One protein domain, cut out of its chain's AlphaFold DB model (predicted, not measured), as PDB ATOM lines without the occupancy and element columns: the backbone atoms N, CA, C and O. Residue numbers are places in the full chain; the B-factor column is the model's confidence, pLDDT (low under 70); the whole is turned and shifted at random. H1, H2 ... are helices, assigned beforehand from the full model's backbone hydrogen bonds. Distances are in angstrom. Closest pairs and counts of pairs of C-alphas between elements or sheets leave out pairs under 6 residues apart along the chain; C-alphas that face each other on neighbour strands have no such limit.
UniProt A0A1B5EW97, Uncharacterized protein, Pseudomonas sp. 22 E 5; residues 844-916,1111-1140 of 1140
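This is residues 844 to 916 and 1111 to 1140 of the 1140 residues of an uncharacterized protein of Pseudomonas sp. 22 E 5 (UniProt A0A1B5EW97). This is a body with little regular structure, loops round the short helix H2, with H1 and H4 packed on it; from it a tail, residues 1127 to 1140, sticks out. The printed part has 103 residues and six named helices, H1 to H6 in order, holding 40 residues, with no named strand: all helix. It is loose, radius of gyration of the C-alphas 17.1 A, spanning 58 by 29 by 22 A.

Find C-alpha 845 at (228.431, 182.996, 403.941); from there H1, residues 845 to 856, runs 16.9 A. Next come H2, 879 to 884, H3, 904 to 908, H4, 1112 to 1116, H5, 1121 to 1128, 10.6 A long, and H6, 1135 to 1138, ending at (253.163, 166.092, 403.417).

Look at C-alphas 849 and 880, 5.7 A apart, the closest where H1 and H2 touch, at a steep tilt of 53 degrees, opposite ways. H2 touches H4, closest C-alphas 881 and 1115, 5.1 A. H3, H5 and H6 touch no helix. Every O i to N i+4 pair is within hydrogen-bond range in H1 to H5; H6 is too short for one.

Residues 917 to 1110 are not printed; C-alphas 916 and 1111 are 15.9 A apart. The links H1 to H2 and H2 to H3 are long. pLDDT is under 70 at 891, 899 to 900 and 1132 to 1140.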
ATOM      1  N   SER A 844     232.985 181.834 405.406       89.75
ATOM      2  CA  SER A 844     231.588 181.398 405.410       89.75
ATOM      3  C   SER A 844     230.657 182.450 404.795       89.75
ATOM      4  O   SER A 844     230.993 183.636 404.697       89.75
ATOM      5  N   LEU A 845     229.445 182.041 404.397       91.19
ATOM      6  CA  LEU A 845     228.431 182.996 403.941       91.19
ATOM      7  C   LEU A 845     228.077 184.002 405.052       91.19
ATOM      8  O   LEU A 845     227.876 185.177 404.759       91.19
ATOM      9  N   HIS A 846     228.070 183.562 406.314       91.94
ATOM     10  CA  HIS A 846     227.845 184.420 407.477       91.94
ATOM     11  C   HIS A 846     228.917 185.508 407.612       91.94
ATOM     12  O   HIS A 846     228.591 186.688 407.698       91.94
ATOM     13  N   GLU A 847     230.199 185.143 407.561       90.94
ATOM     14  CA  GLU A 847     231.298 186.119 407.590       90.94
ATOM     15  C   GLU A 847     231.257 187.055 406.377       90.94
ATOM     16  O   GLU A 847     231.469 188.256 406.524       90.94
ATOM     17  N   THR A 848     230.920 186.531 405.194       91.88
ATOM     18  CA  THR A 848     230.755 187.337 403.974       91.88
ATOM     19  C   THR A 848     229.639 188.376 404.142       91.88
ATOM     20  O   THR A 848     229.800 189.531 403.751       91.88
ATOM     21  N   ALA A 849     228.515 187.977 404.744       92.94
ATOM     22  CA  ALA A 849     227.386 188.849 405.039       92.94
ATOM     23  C   ALA A 849     227.727 189.899 406.107       92.94
ATOM     24  O   ALA A 849     227.428 191.079 405.930       92.94
ATOM     25  N   LEU A 850     228.397 189.491 407.186       94.00
ATOM     26  CA  LEU A 850     228.832 190.385 408.257       94.00
ATOM     27  C   LEU A 850     229.818 191.443 407.746       94.00
ATOM     28  O   LEU A 850     229.637 192.623 408.033       94.00
ATOM     29  N   GLN A 851     230.815 191.046 406.952       93.56
ATOM     30  CA  GLN A 851     231.783 191.972 406.357       93.56
ATOM     31  C   GLN A 851     231.109 192.985 405.424       93.56
ATOM     32  O   GLN A 851     231.465 194.165 405.431       93.56
ATOM     33  N   ASP A 852     230.125 192.554 404.627       94.50
ATOM     34  CA  ASP A 852     229.406 193.471 403.741       94.50
ATOM     35  C   ASP A 852     228.530 194.465 404.518       94.50
ATOM     36  O   ASP A 852     228.493 195.647 404.174       94.50
ATOM     37  N   LEU A 853     227.900 194.016 405.608       93.81
ATOM     38  CA  LEU A 853     227.132 194.874 406.509       93.81
ATOM     39  C   LEU A 853     228.025 195.856 407.276       93.81
ATOM     40  O   LEU A 853     227.701 197.038 407.330       93.81
ATOM     41  N   GLN A 854     229.168 195.418 407.808       94.25
ATOM     42  CA  GLN A 854     230.136 196.287 408.493       94.25
ATOM     43  C   GLN A 854     230.711 197.363 407.564       94.25
ATOM     44  O   GLN A 854     230.960 198.487 407.993       94.25
ATOM     45  N   ARG A 855     230.881 197.046 406.275       94.19
ATOM     46  CA  ARG A 855     231.318 198.008 405.257       94.19
ATOM     47  C   ARG A 855     230.303 199.138 405.048       94.19
ATOM     48  O   ARG A 855     230.715 200.269 404.811       94.19
ATOM     49  N   VAL A 856     229.003 198.838 405.086       92.75
ATOM     50  CA  VAL A 856     227.931 199.835 404.887       92.75
ATOM     51  C   VAL A 856     227.551 200.534 406.200       92.75
ATOM     52  O   VAL A 856     227.226 201.719 406.184       92.75
ATOM     53  N   TYR A 857     227.651 199.843 407.341       90.75
ATOM     54  CA  TYR A 857     227.270 200.340 408.671       90.75
ATOM     55  C   TYR A 857     228.409 200.203 409.702       90.75
ATOM     56  O   TYR A 857     228.270 199.474 410.684       90.75
ATOM     57  N   PRO A 858     229.537 200.919 409.541       85.94
ATOM     58  CA  PRO A 858     230.712 200.751 410.403       85.94
ATOM     59  C   PRO A 858     230.491 201.175 411.865       85.94
ATOM     60  O   PRO A 858     231.220 200.730 412.745       85.94
ATOM     61  N   GLN A 859     229.503 202.034 412.134       85.62
ATOM     62  CA  GLN A 859     229.174 202.519 413.483       85.62
ATOM     63  C   GLN A 859     228.082 201.688 414.178       85.62
ATOM     64  O   GLN A 859     227.764 201.955 415.335       85.62
ATOM     65  N   GLN A 860     227.495 200.700 413.492       84.56
ATOM     66  CA  GLN A 860     226.407 199.899 414.047       84.56
ATOM     67  C   GLN A 860     226.960 198.692 414.811       84.56
ATOM     68  O   GLN A 860     227.665 197.856 414.247       84.56
ATOM     69  N   THR A 861     226.615 198.585 416.093       84.62
ATOM     70  CA  THR A 861     227.096 197.518 416.989       84.62
ATOM     71  C   THR A 861     226.132 196.331 417.064       84.62
ATOM     72  O   THR A 861     226.557 195.216 417.355       84.62
ATOM     73  N   GLU A 862     224.861 196.525 416.701       86.88
ATOM     74  CA  GLU A 862     223.791 195.523 416.832       86.88
ATOM     75  C   GLU A 862     223.567 194.668 415.562       86.88
ATOM     76  O   GLU A 862     222.536 194.021 415.416       86.88
ATOM     77  N   LEU A 863     224.527 194.617 414.624       87.44
ATOM     78  CA  LEU A 863     224.372 193.890 413.343       87.44
ATOM     79  C   LEU A 863     224.086 192.383 413.511       87.44
ATOM     80  O   LEU A 863     223.428 191.778 412.665       87.44
ATOM     81  N   GLN A 864     224.590 191.790 414.595       91.25
ATOM     82  CA  GLN A 864     224.445 190.370 414.939       91.25
ATOM     83  C   GLN A 864     223.456 190.132 416.093       91.25
ATOM     84  O   GLN A 864     223.326 189.004 416.555       91.25
ATOM     85  N   ALA A 865     222.775 191.173 416.583       89.00
ATOM     86  CA  ALA A 865     221.783 191.018 417.639       89.00
ATOM     87  C   ALA A 865     220.472 190.461 417.039       89.00
ATOM     88  O   ALA A 865     220.041 190.945 415.987       89.00
ATOM     89  N   PRO A 866     219.838 189.443 417.650       88.00
ATOM     90  CA  PRO A 866     218.578 188.886 417.163       88.00
ATOM     91  C   PRO A 866     217.423 189.804 417.578       88.00
ATOM     92  O   PRO A 866     216.759 189.564 418.575       88.00
ATOM     93  N   ILE A 867     217.221 190.891 416.839       87.38
ATOM     94  CA  ILE A 867     216.293 191.974 417.214       87.38
ATOM     95  C   ILE A 867     215.233 192.254 416.148       87.38
ATOM     96  O   ILE A 867     214.429 193.166 416.310       87.38
ATOM     97  N   LEU A 868     215.231 191.506 415.038       87.00
ATOM     98  CA  LEU A 868     214.301 191.704 413.924       87.00
ATOM     99  C   LEU A 868     213.233 190.611 413.898       87.00
ATOM    100  O   LEU A 868     213.555 189.433 413.794       87.00
ATOM    101  N   GLU A 869     211.961 190.999 413.918       86.81
ATOM    102  CA  GLU A 869     210.811 190.087 413.887       86.81
ATOM    103  C   GLU A 869     209.819 190.446 412.768       86.81
ATOM    104  O   GLU A 869     209.810 191.568 412.250       86.81
ATOM    105  N   SER A 870     208.980 189.483 412.372       84.06
ATOM    106  CA  SER A 870     207.933 189.655 411.354       84.06
ATOM    107  C   SER A 870     206.594 189.095 411.865       84.06
ATOM    108  O   SER A 870     206.294 187.927 411.608       84.06
ATOM    109  N   PRO A 871     205.754 189.910 412.536       76.44
ATOM    110  CA  PRO A 871     204.505 189.453 413.153       76.44
ATOM    111  C   PRO A 871     203.561 188.718 412.175       76.44
ATOM    112  O   PRO A 871     203.463 189.127 411.011       76.44
ATOM    113  N   PRO A 872     202.821 187.676 412.617       71.88
ATOM    114  CA  PRO A 872     202.651 187.224 414.005       71.88
ATOM    115  C   PRO A 872     203.756 186.278 414.512       71.88
ATOM    116  O   PRO A 872     203.626 185.755 415.614       71.88
ATOM    117  N   ASP A 873     204.808 186.032 413.725       71.88
ATOM    118  CA  ASP A 873     205.940 185.202 414.146       71.88
ATOM    119  C   ASP A 873     206.739 185.913 415.253       71.88
ATOM    120  O   ASP A 873     207.120 187.073 415.094       71.88
ATOM    121  N   THR A 874     206.966 185.223 416.376       71.81
ATOM    122  CA  THR A 874     207.731 185.727 417.532       71.81
ATOM    123  C   THR A 874     209.222 185.413 417.428       71.81
ATOM    124  O   THR A 874     209.982 185.712 418.349       71.81
ATOM    125  N   LYS A 875     209.663 184.735 416.361       84.06
ATOM    126  CA  LYS A 875     211.074 184.418 416.162       84.06
ATOM    127  C   LYS A 875     211.853 185.669 415.756       84.06
ATOM    128  O   LYS A 875     211.500 186.356 414.798       84.06
ATOM    129  N   GLN A 876     212.932 185.930 416.486       87.69
ATOM    130  CA  GLN A 876     213.833 187.047 416.234       87.69
ATOM    131  C   GLN A 876     215.017 186.609 415.368       87.69
ATOM    132  O   GLN A 876     215.527 185.496 415.512       87.69
ATOM    133  N   TYR A 877     215.440 187.502 414.478       89.62
ATOM    134  CA  TYR A 877     216.501 187.297 413.499       89.62
ATOM    135  C   TYR A 877     217.535 188.418 413.568       89.62
ATOM    136  O   TYR A 877     217.243 189.540 413.993       89.62
ATOM    137  N   THR A 878     218.744 188.129 413.100       91.94
ATOM    138  CA  THR A 878     219.815 189.125 412.962       91.94
ATOM    139  C   THR A 878     219.801 189.780 411.580       91.94
ATOM    140  O   THR A 878     219.302 189.220 410.598       91.94
ATOM    141  N   LEU A 879     220.408 190.966 411.453       90.62
ATOM    142  CA  LEU A 879     220.558 191.621 410.148       90.62
ATOM    143  C   LEU A 879     221.431 190.778 409.196       90.62
ATOM    144  O   LEU A 879     221.178 190.745 407.990       90.62
ATOM    145  N   VAL A 880     222.416 190.056 409.745       92.25
ATOM    146  CA  VAL A 880     223.267 189.104 409.012       92.25
ATOM    147  C   VAL A 880     222.438 187.950 408.441       92.25
ATOM    148  O   VAL A 880     222.546 187.659 407.251       92.25
ATOM    149  N   GLU A 881     221.559 187.339 409.236       93.06
ATOM    150  CA  GLU A 881     220.691 186.237 408.795       93.06
ATOM    151  C   GLU A 881     219.740 186.666 407.675       93.06
ATOM    152  O   GLU A 881     219.611 185.969 406.664       93.06
ATOM    153  N   LEU A 882     219.119 187.844 407.810       91.44
ATOM    154  CA  LEU A 882     218.274 188.405 406.756       91.44
ATOM    155  C   LEU A 882     219.072 188.689 405.478       91.44
ATOM    156  O   LEU A 882     218.551 188.515 404.373       91.44
ATOM    157  N   HIS A 883     220.334 189.109 405.603       92.38
ATOM    158  CA  HIS A 883     221.199 189.336 404.451       92.38
ATOM    159  C   HIS A 883     221.535 188.022 403.735       92.38
ATOM    160  O   HIS A 883     221.371 187.934 402.515       92.38
ATOM    161  N   MET A 884     221.917 186.983 404.488       92.81
ATOM    162  CA  MET A 884     222.188 185.633 403.974       92.81
ATOM    163  C   MET A 884     220.968 185.021 403.268       92.81
ATOM    164  O   MET A 884     221.114 184.362 402.238       92.81
ATOM    165  N   ALA A 885     219.764 185.272 403.792       91.12
ATOM    166  CA  ALA A 885     218.504 184.820 403.204       91.12
ATOM    167  C   ALA A 885     218.011 185.690 402.028       91.12
ATOM    168  O   ALA A 885     217.019 185.362 401.381       91.12
ATOM    169  N   GLY A 886     218.702 186.792 401.708       89.19
ATOM    170  CA  GLY A 886     218.302 187.700 400.628       89.19
ATOM    171  C   GLY A 886     217.021 188.488 400.930       89.19
ATOM    172  O   GLY A 886     216.305 188.885 400.009       89.19
ATOM    173  N   GLU A 887     216.718 188.706 402.211       88.62
ATOM    174  CA  GLU A 887     215.482 189.330 402.699       88.62
ATOM    175  C   GLU A 887     215.623 190.819 403.046       88.62
ATOM    176  O   GLU A 887     214.620 191.490 403.302       88.62
ATOM    177  N   LEU A 888     216.843 191.368 402.985       87.81
ATOM    178  CA  LEU A 888     217.107 192.808 403.087       87.81
ATOM    179  C   LEU A 888     216.659 193.543 401.815       87.81
ATOM    180  O   LEU A 888     217.459 193.917 400.958       87.81
ATOM    181  N   LYS A 889     215.348 193.733 401.679       82.62
ATOM    182  CA  LYS A 889     214.722 194.441 400.558       82.62
ATOM    183  C   LYS A 889     214.176 195.771 401.056       82.62
ATOM    184  O   LYS A 889     213.370 195.790 401.978       82.62
ATOM    185  N   ALA A 890     214.527 196.873 400.393       72.94
ATOM    186  CA  ALA A 890     214.093 198.224 400.783       72.94
ATOM    187  C   ALA A 890     212.557 198.398 400.848       72.94
ATOM    188  O   ALA A 890     212.054 199.308 401.497       72.94
ATOM    189  N   GLN A 891     211.800 197.522 400.181       68.94
ATOM    190  CA  GLN A 891     210.333 197.540 400.141       68.94
ATOM    191  C   GLN A 891     209.675 196.581 401.155       68.94
ATOM    192  O   GLN A 891     208.445 196.515 401.228       68.94
ATOM    193  N   ALA A 892     210.453 195.815 401.930       71.44
ATOM    194  CA  ALA A 892     209.925 194.841 402.881       71.44
ATOM    195  C   ALA A 892     209.401 195.530 404.154       71.44
ATOM    196  O   ALA A 892     210.152 195.807 405.080       71.44
ATOM    197  N   LYS A 893     208.082 195.760 404.225       71.38
ATOM    198  CA  LYS A 893     207.405 196.384 405.387       71.38
ATOM    199  C   LYS A 893     207.110 195.429 406.554       71.38
ATOM    200  O   LYS A 893     206.471 195.828 407.524       71.38
ATOM    201  N   ARG A 894     207.495 194.156 406.426       82.38
ATOM    202  CA  ARG A 894     207.156 193.101 407.393       82.38
ATOM    203  C   ARG A 894     208.091 193.047 408.601       82.38
ATOM    204  O   ARG A 894     207.668 192.562 409.638       82.38
ATOM    205  N   TRP A 895     209.317 193.550 408.463       85.56
ATOM    206  CA  TRP A 895     210.337 193.495 409.507       85.56
ATOM    207  C   TRP A 895     210.212 194.678 410.464       85.56
ATOM    208  O   TRP A 895     210.050 195.820 410.024       85.56
ATOM    209  N   ARG A 896     210.284 194.403 411.764       80.31
ATOM    210  CA  ARG A 896     210.272 195.400 412.841       80.31
ATOM    211  C   ARG A 896     211.358 195.069 413.855       80.31
ATOM    212  O   ARG A 896     211.680 193.898 414.035       80.31
ATOM    213  N   THR A 897     211.898 196.095 414.501       82.94
ATOM    214  CA  THR A 897     212.830 195.923 415.619       82.94
ATOM    215  C   THR A 897     212.027 195.674 416.897       82.94
ATOM    216  O   THR A 897     211.175 196.498 417.231       82.94
ATOM    217  N   SER A 898     212.256 194.548 417.576       77.19
ATOM    218  CA  SER A 898     211.553 194.153 418.806       77.19
ATOM    219  C   SER A 898     212.104 194.878 420.041       77.19
ATOM    220  O   SER A 898     211.355 195.540 420.753       77.19
ATOM    221  N   GLU A 899     213.420 194.802 420.257       69.06
ATOM    222  CA  GLU A 899     214.173 195.478 421.323       69.06
ATOM    223  C   GLU A 899     215.565 195.863 420.787       69.06
ATOM    224  O   GLU A 899     216.280 195.003 420.286       69.06
ATOM    225  N   GLY A 900     215.959 197.142 420.843       68.62
ATOM    226  CA  GLY A 900     217.272 197.603 420.359       68.62
ATOM    227  C   GLY A 900     217.274 199.043 419.837       68.62
ATOM    228  O   GLY A 900     216.223 199.664 419.686       68.62
ATOM    229  N   SER A 901     218.467 199.579 419.565       71.50
ATOM    230  CA  SER A 901     218.661 200.930 419.004       71.50
ATOM    231  C   SER A 901     218.635 200.969 417.468       71.50
ATOM    232  O   SER A 901     218.561 202.041 416.864       71.50
ATOM    233  N   LEU A 902     218.697 199.799 416.824       80.19
ATOM    234  CA  LEU A 902     218.676 199.638 415.374       80.19
ATOM    235  C   LEU A 902     217.280 199.902 414.789       80.19
ATOM    236  O   LEU A 902     216.367 199.090 414.919       80.19
ATOM    237  N   ASP A 903     217.123 201.012 414.070       81.62
ATOM    238  CA  ASP A 903     215.907 201.328 413.313       81.62
ATOM    239  C   ASP A 903     215.954 200.672 411.915       81.62
ATOM    240  O   ASP A 903     216.755 201.062 411.057       81.62
ATOM    241  N   TYR A 904     215.111 199.652 411.687       82.38
ATOM    242  CA  TYR A 904     215.054 198.911 410.416       82.38
ATOM    243  C   TYR A 904     214.773 199.825 409.200       82.38
ATOM    244  O   TYR A 904     215.525 199.758 408.224       82.38
ATOM    245  N   PRO A 905     213.743 200.698 409.215       81.88
ATOM    246  CA  PRO A 905     213.553 201.747 408.213       81.88
ATOM    247  C   PRO A 905     214.788 202.603 407.894       81.88
ATOM    248  O   PRO A 905     215.024 202.895 406.719       81.88
ATOM    249  N   GLU A 906     215.581 202.998 408.894       82.38
ATOM    250  CA  GLU A 906     216.782 203.818 408.674       82.38
ATOM    251  C   GLU A 906     217.903 203.025 407.996       82.38
ATOM    252  O   GLU A 906     218.482 203.502 407.016       82.38
ATOM    253  N   VAL A 907     218.168 201.784 408.430       84.81
ATOM    254  CA  VAL A 907     219.151 200.928 407.740       84.81
ATOM    255  C   VAL A 907     218.671 200.541 406.336       84.81
ATOM    256  O   VAL A 907     219.467 200.493 405.402       84.81
ATOM    257  N   ALA A 908     217.366 200.370 406.112       84.81
ATOM    258  CA  ALA A 908     216.828 200.005 404.803       84.81
ATOM    259  C   ALA A 908     217.144 201.023 403.690       84.81
ATOM    260  O   ALA A 908     217.239 200.637 402.519       84.81
ATOM    261  N   LYS A 909     217.380 202.303 404.031       85.00
ATOM    262  CA  LYS A 909     217.758 203.360 403.071       85.00
ATOM    263  C   LYS A 909     219.039 203.028 402.306       85.00
ATOM    264  O   LYS A 909     219.127 203.302 401.108       85.00
ATOM    265  N   ASN A 910     220.003 202.386 402.964       88.75
ATOM    266  CA  ASN A 910     221.320 202.096 402.396       88.75
ATOM    267  C   ASN A 910     221.459 200.659 401.867       88.75
ATOM    268  O   ASN A 910     222.538 200.280 401.417       88.75
ATOM    269  N   PHE A 911     220.382 199.862 401.810       90.31
ATOM    270  CA  PHE A 911     220.439 198.501 401.246       90.31
ATOM    271  C   PHE A 911     220.883 198.462 399.778       90.31
ATOM    272  O   PHE A 911     221.480 197.479 399.352       90.31
ATOM    273  N   HIS A 912     220.671 199.536 399.013       87.06
ATOM    274  CA  HIS A 912     221.172 199.657 397.639       87.06
ATOM    275  C   HIS A 912     222.712 199.647 397.543       87.06
ATOM    276  O   HIS A 912     223.253 199.411 396.466       87.06
ATOM    277  N   GLN A 913     223.415 199.902 398.653       90.19
ATOM    278  CA  GLN A 913     224.876 199.865 398.747       90.19
ATOM    279  C   GLN A 913     225.410 198.483 399.146       90.19
ATOM    280  O   GLN A 913     226.628 198.285 399.124       90.19
ATOM    281  N   LEU A 914     224.539 197.540 399.533       90.69
ATOM    282  CA  LEU A 914     224.918 196.158 399.838       90.69
ATOM    283  C   LEU A 914     225.234 195.399 398.550       90.69
ATOM    284  O   LEU A 914     224.601 195.579 397.509       90.69
ATOM    285  N   ASN A 915     226.236 194.534 398.622       92.00
ATOM    286  CA  ASN A 915     226.636 193.693 397.509       92.00
ATOM    287  C   ASN A 915     225.748 192.445 397.420       92.00
ATOM    288  O   ASN A 915     225.127 192.005 398.386       92.00
ATOM    289  N   ASN A 916     225.757 191.792 396.253       91.12
ATOM    290  CA  ASN A 916     225.204 190.445 396.132       91.12
ATOM    291  C   ASN A 916     226.159 189.426 396.782       91.12
ATOM    292  O   ASN A 916     227.006 188.824 396.116       91.12
ATOM    293  N   THR A1111     217.412 179.550 403.120       89.31
ATOM    294  CA  THR A1111     216.133 179.820 403.787       89.31
ATOM    295  C   THR A1111     216.385 180.547 405.112       89.31
ATOM    296  O   THR A1111     217.429 180.366 405.741       89.31
ATOM    297  N   LEU A1112     215.421 181.352 405.569       84.69
ATOM    298  CA  LEU A1112     215.517 182.048 406.860       84.69
ATOM    299  C   LEU A1112     215.752 181.083 408.031       84.69
ATOM    300  O   LEU A1112     216.506 181.391 408.948       84.69
ATOM    301  N   GLU A1113     215.154 179.892 407.989       84.44
ATOM    302  CA  GLU A1113     215.381 178.852 408.996       84.44
ATOM    303  C   GLU A1113     216.816 178.316 408.980       84.44
ATOM    304  O   GLU A1113     217.391 178.102 410.043       84.44
ATOM    305  N   GLN A1114     217.411 178.127 407.796       85.12
ATOM    306  CA  GLN A1114     218.803 177.685 407.655       85.12
ATOM    307  C   GLN A1114     219.790 178.753 408.125       85.12
ATOM    308  O   GLN A1114     220.763 178.424 408.801       85.12
ATOM    309  N   ALA A1115     219.525 180.021 407.793       85.31
ATOM    310  CA  ALA A1115     220.333 181.145 408.249       85.31
ATOM    311  C   ALA A1115     220.298 181.265 409.783       85.31
ATOM    312  O   ALA A1115     221.356 181.265 410.407       85.31
ATOM    313  N   ALA A1116     219.105 181.252 410.390       84.69
ATOM    314  CA  ALA A1116     218.933 181.339 411.846       84.69
ATOM    315  C   ALA A1116     219.386 180.082 412.607       84.69
ATOM    316  O   ALA A1116     219.731 180.143 413.781       84.69
ATOM    317  N   GLY A1117     219.380 178.917 411.956       82.12
ATOM    318  CA  GLY A1117     219.889 177.670 412.529       82.12
ATOM    319  C   GLY A1117     221.418 177.567 412.542       82.12
ATOM    320  O   GLY A1117     221.941 176.557 413.009       82.12
ATOM    321  N   GLY A1118     222.139 178.555 411.992       80.44
ATOM    322  CA  GLY A1118     223.605 178.586 411.951       80.44
ATOM    323  C   GLY A1118     224.250 177.498 411.082       80.44
ATOM    324  O   GLY A1118     225.464 177.298 411.142       80.44
ATOM    325  N   TYR A1119     223.470 176.776 410.271       82.62
ATOM    326  CA  TYR A1119     223.948 175.654 409.466       82.62
ATOM    327  C   TYR A1119     223.935 175.990 407.971       82.62
ATOM    328  O   TYR A1119     222.886 175.984 407.326       82.62
ATOM    329  N   ASP A1120     225.123 176.206 407.396       86.94
ATOM    330  CA  ASP A1120     225.308 176.274 405.944       86.94
ATOM    331  C   ASP A1120     225.827 174.921 405.407       86.94
ATOM    332  O   ASP A1120     226.986 174.561 405.656       86.94
ATOM    333  N   PRO A1121     225.023 174.169 404.629       86.50
ATOM    334  CA  PRO A1121     225.439 172.880 404.080       86.50
ATOM    335  C   PRO A1121     226.652 172.979 403.142       86.50
ATOM    336  O   PRO A1121     227.371 171.994 402.982       86.50
ATOM    337  N   ARG A1122     226.907 174.143 402.531       89.50
ATOM    338  CA  ARG A1122     228.033 174.375 401.612       89.50
ATOM    339  C   ARG A1122     229.333 174.542 402.392       89.50
ATOM    340  O   ARG A1122     230.317 173.873 402.090       89.50
ATOM    341  N   THR A1123     229.321 175.358 403.446       88.06
ATOM    342  CA  THR A1123     230.471 175.502 404.351       88.06
ATOM    343  C   THR A1123     230.763 174.193 405.080       88.06
ATOM    344  O   THR A1123     231.913 173.760 405.113       88.06
ATOM    345  N   ALA A1124     229.734 173.492 405.568       88.50
ATOM    346  CA  ALA A1124     229.898 172.172 406.176       88.50
ATOM    347  C   ALA A1124     230.511 171.151 405.199       88.50
ATOM    348  O   ALA A1124     231.318 170.315 405.606       88.50
ATOM    349  N   TYR A1125     230.159 171.222 403.910       90.62
ATOM    350  CA  TYR A1125     230.743 170.375 402.872       90.62
ATOM    351  C   TYR A1125     232.235 170.664 402.657       90.62
ATOM    352  O   TYR A1125     233.025 169.725 402.667       90.62
ATOM    353  N   ILE A1126     232.639 171.938 402.531       89.44
ATOM    354  CA  ILE A1126     234.061 172.317 402.417       89.44
ATOM    355  C   ILE A1126     234.848 171.878 403.649       89.44
ATOM    356  O   ILE A1126     235.908 171.281 403.501       89.44
ATOM    357  N   ASN A1127     234.318 172.105 404.852       86.69
ATOM    358  CA  ASN A1127     235.017 171.770 406.094       86.69
ATOM    359  C   ASN A1127     235.293 170.263 406.224       86.69
ATOM    360  O   ASN A1127     236.332 169.882 406.746       86.69
ATOM    361  N   ARG A1128     234.415 169.397 405.696       87.38
ATOM    362  CA  ARG A1128     234.651 167.939 405.647       87.38
ATOM    363  C   ARG A1128     235.714 167.518 404.629       87.38
ATOM    364  O   ARG A1128     236.190 166.391 404.693       87.38
ATOM    365  N   LEU A1129     236.038 168.386 403.671       87.44
ATOM    366  CA  LEU A1129     237.088 168.177 402.674       87.44
ATOM    367  C   LEU A1129     238.426 168.785 403.098       87.44
ATOM    368  O   LEU A1129     239.387 168.690 402.339       87.44
ATOM    369  N   VAL A1130     238.507 169.429 404.261       80.19
ATOM    370  CA  VAL A1130     239.786 169.862 404.824       80.19
ATOM    371  C   VAL A1130     240.397 168.663 405.557       80.19
ATOM    372  O   VAL A1130     239.731 168.093 406.424       80.19
ATOM    373  N   PRO A1131     241.633 168.244 405.227       72.25
ATOM    374  CA  PRO A1131     242.299 167.160 405.938       72.25
ATOM    375  C   PRO A1131     242.425 167.479 407.433       72.25
ATOM    376  O   PRO A1131     242.980 168.513 407.807       72.25
ATOM    377  N   ASN A1132     241.945 166.566 408.283       59.09
ATOM    378  CA  ASN A1132     242.115 166.624 409.742       59.09
ATOM    379  C   ASN A1132     243.485 166.073 410.200       59.09
ATOM    380  O   ASN A1132     243.752 166.013 411.397       59.09
ATOM    381  N   GLY A1133     244.312 165.604 409.258       51.00
ATOM    382  CA  GLY A1133     245.534 164.847 409.512       51.00
ATOM    383  C   GLY A1133     246.797 165.686 409.704       51.00
ATOM    384  O   GLY A1133     246.832 166.892 409.454       51.00
ATOM    385  N   ASP A1134     247.842 164.985 410.137       45.94
ATOM    386  CA  ASP A1134     249.178 165.487 410.435       45.94
ATOM    387  C   ASP A1134     249.826 166.101 409.180       45.94
ATOM    388  O   ASP A1134     250.427 165.412 408.356       45.94
ATOM    389  N   ARG A1135     249.657 167.417 408.997       47.06
ATOM    390  CA  ARG A1135     250.177 168.184 407.844       47.06
ATOM    391  C   ARG A1135     251.698 168.047 407.683       47.06
ATOM    392  O   ARG A1135     252.215 168.313 406.601       47.06
ATOM    393  N   ALA A1136     252.393 167.598 408.731       38.03
ATOM    394  CA  ALA A1136     253.805 167.237 408.714       38.03
ATOM    395  C   ALA A1136     254.122 166.090 407.733       38.03
ATOM    396  O   ALA A1136     255.150 166.141 407.072       38.03
ATOM    397  N   ALA A1137     253.221 165.117 407.541       41.69
ATOM    398  CA  ALA A1137     253.434 163.971 406.645       41.69
ATOM    399  C   ALA A1137     253.443 164.319 405.139       41.69
ATOM    400  O   ALA A1137     253.735 163.463 404.314       41.69
ATOM    401  N   LEU A1138     253.069 165.549 404.778       40.22
ATOM    402  CA  LEU A1138     253.163 166.092 403.417       40.22
ATOM    403  C   LEU A1138     254.390 167.006 403.229       40.22
ATOM    404  O   LEU A1138     254.740 167.328 402.094       40.22
ATOM    405  N   LEU A1139     254.983 167.478 404.334       39.81
ATOM    406  CA  LEU A1139     256.215 168.279 404.364       39.81
ATOM    407  C   LEU A1139     257.468 167.395 404.417       39.81
ATOM    408  O   LEU A1139     258.526 167.815 403.946       39.81
ATOM    409  N   VAL A1140     257.324 166.199 404.993       37.19
ATOM    410  CA  VAL A1140     258.274 165.088 404.941       37.19
ATOM    411  C   VAL A1140     258.072 164.369 403.620       37.19
ATOM    412  O   VAL A1140     259.008 164.424 402.794       37.19
TER     413      VAL A1140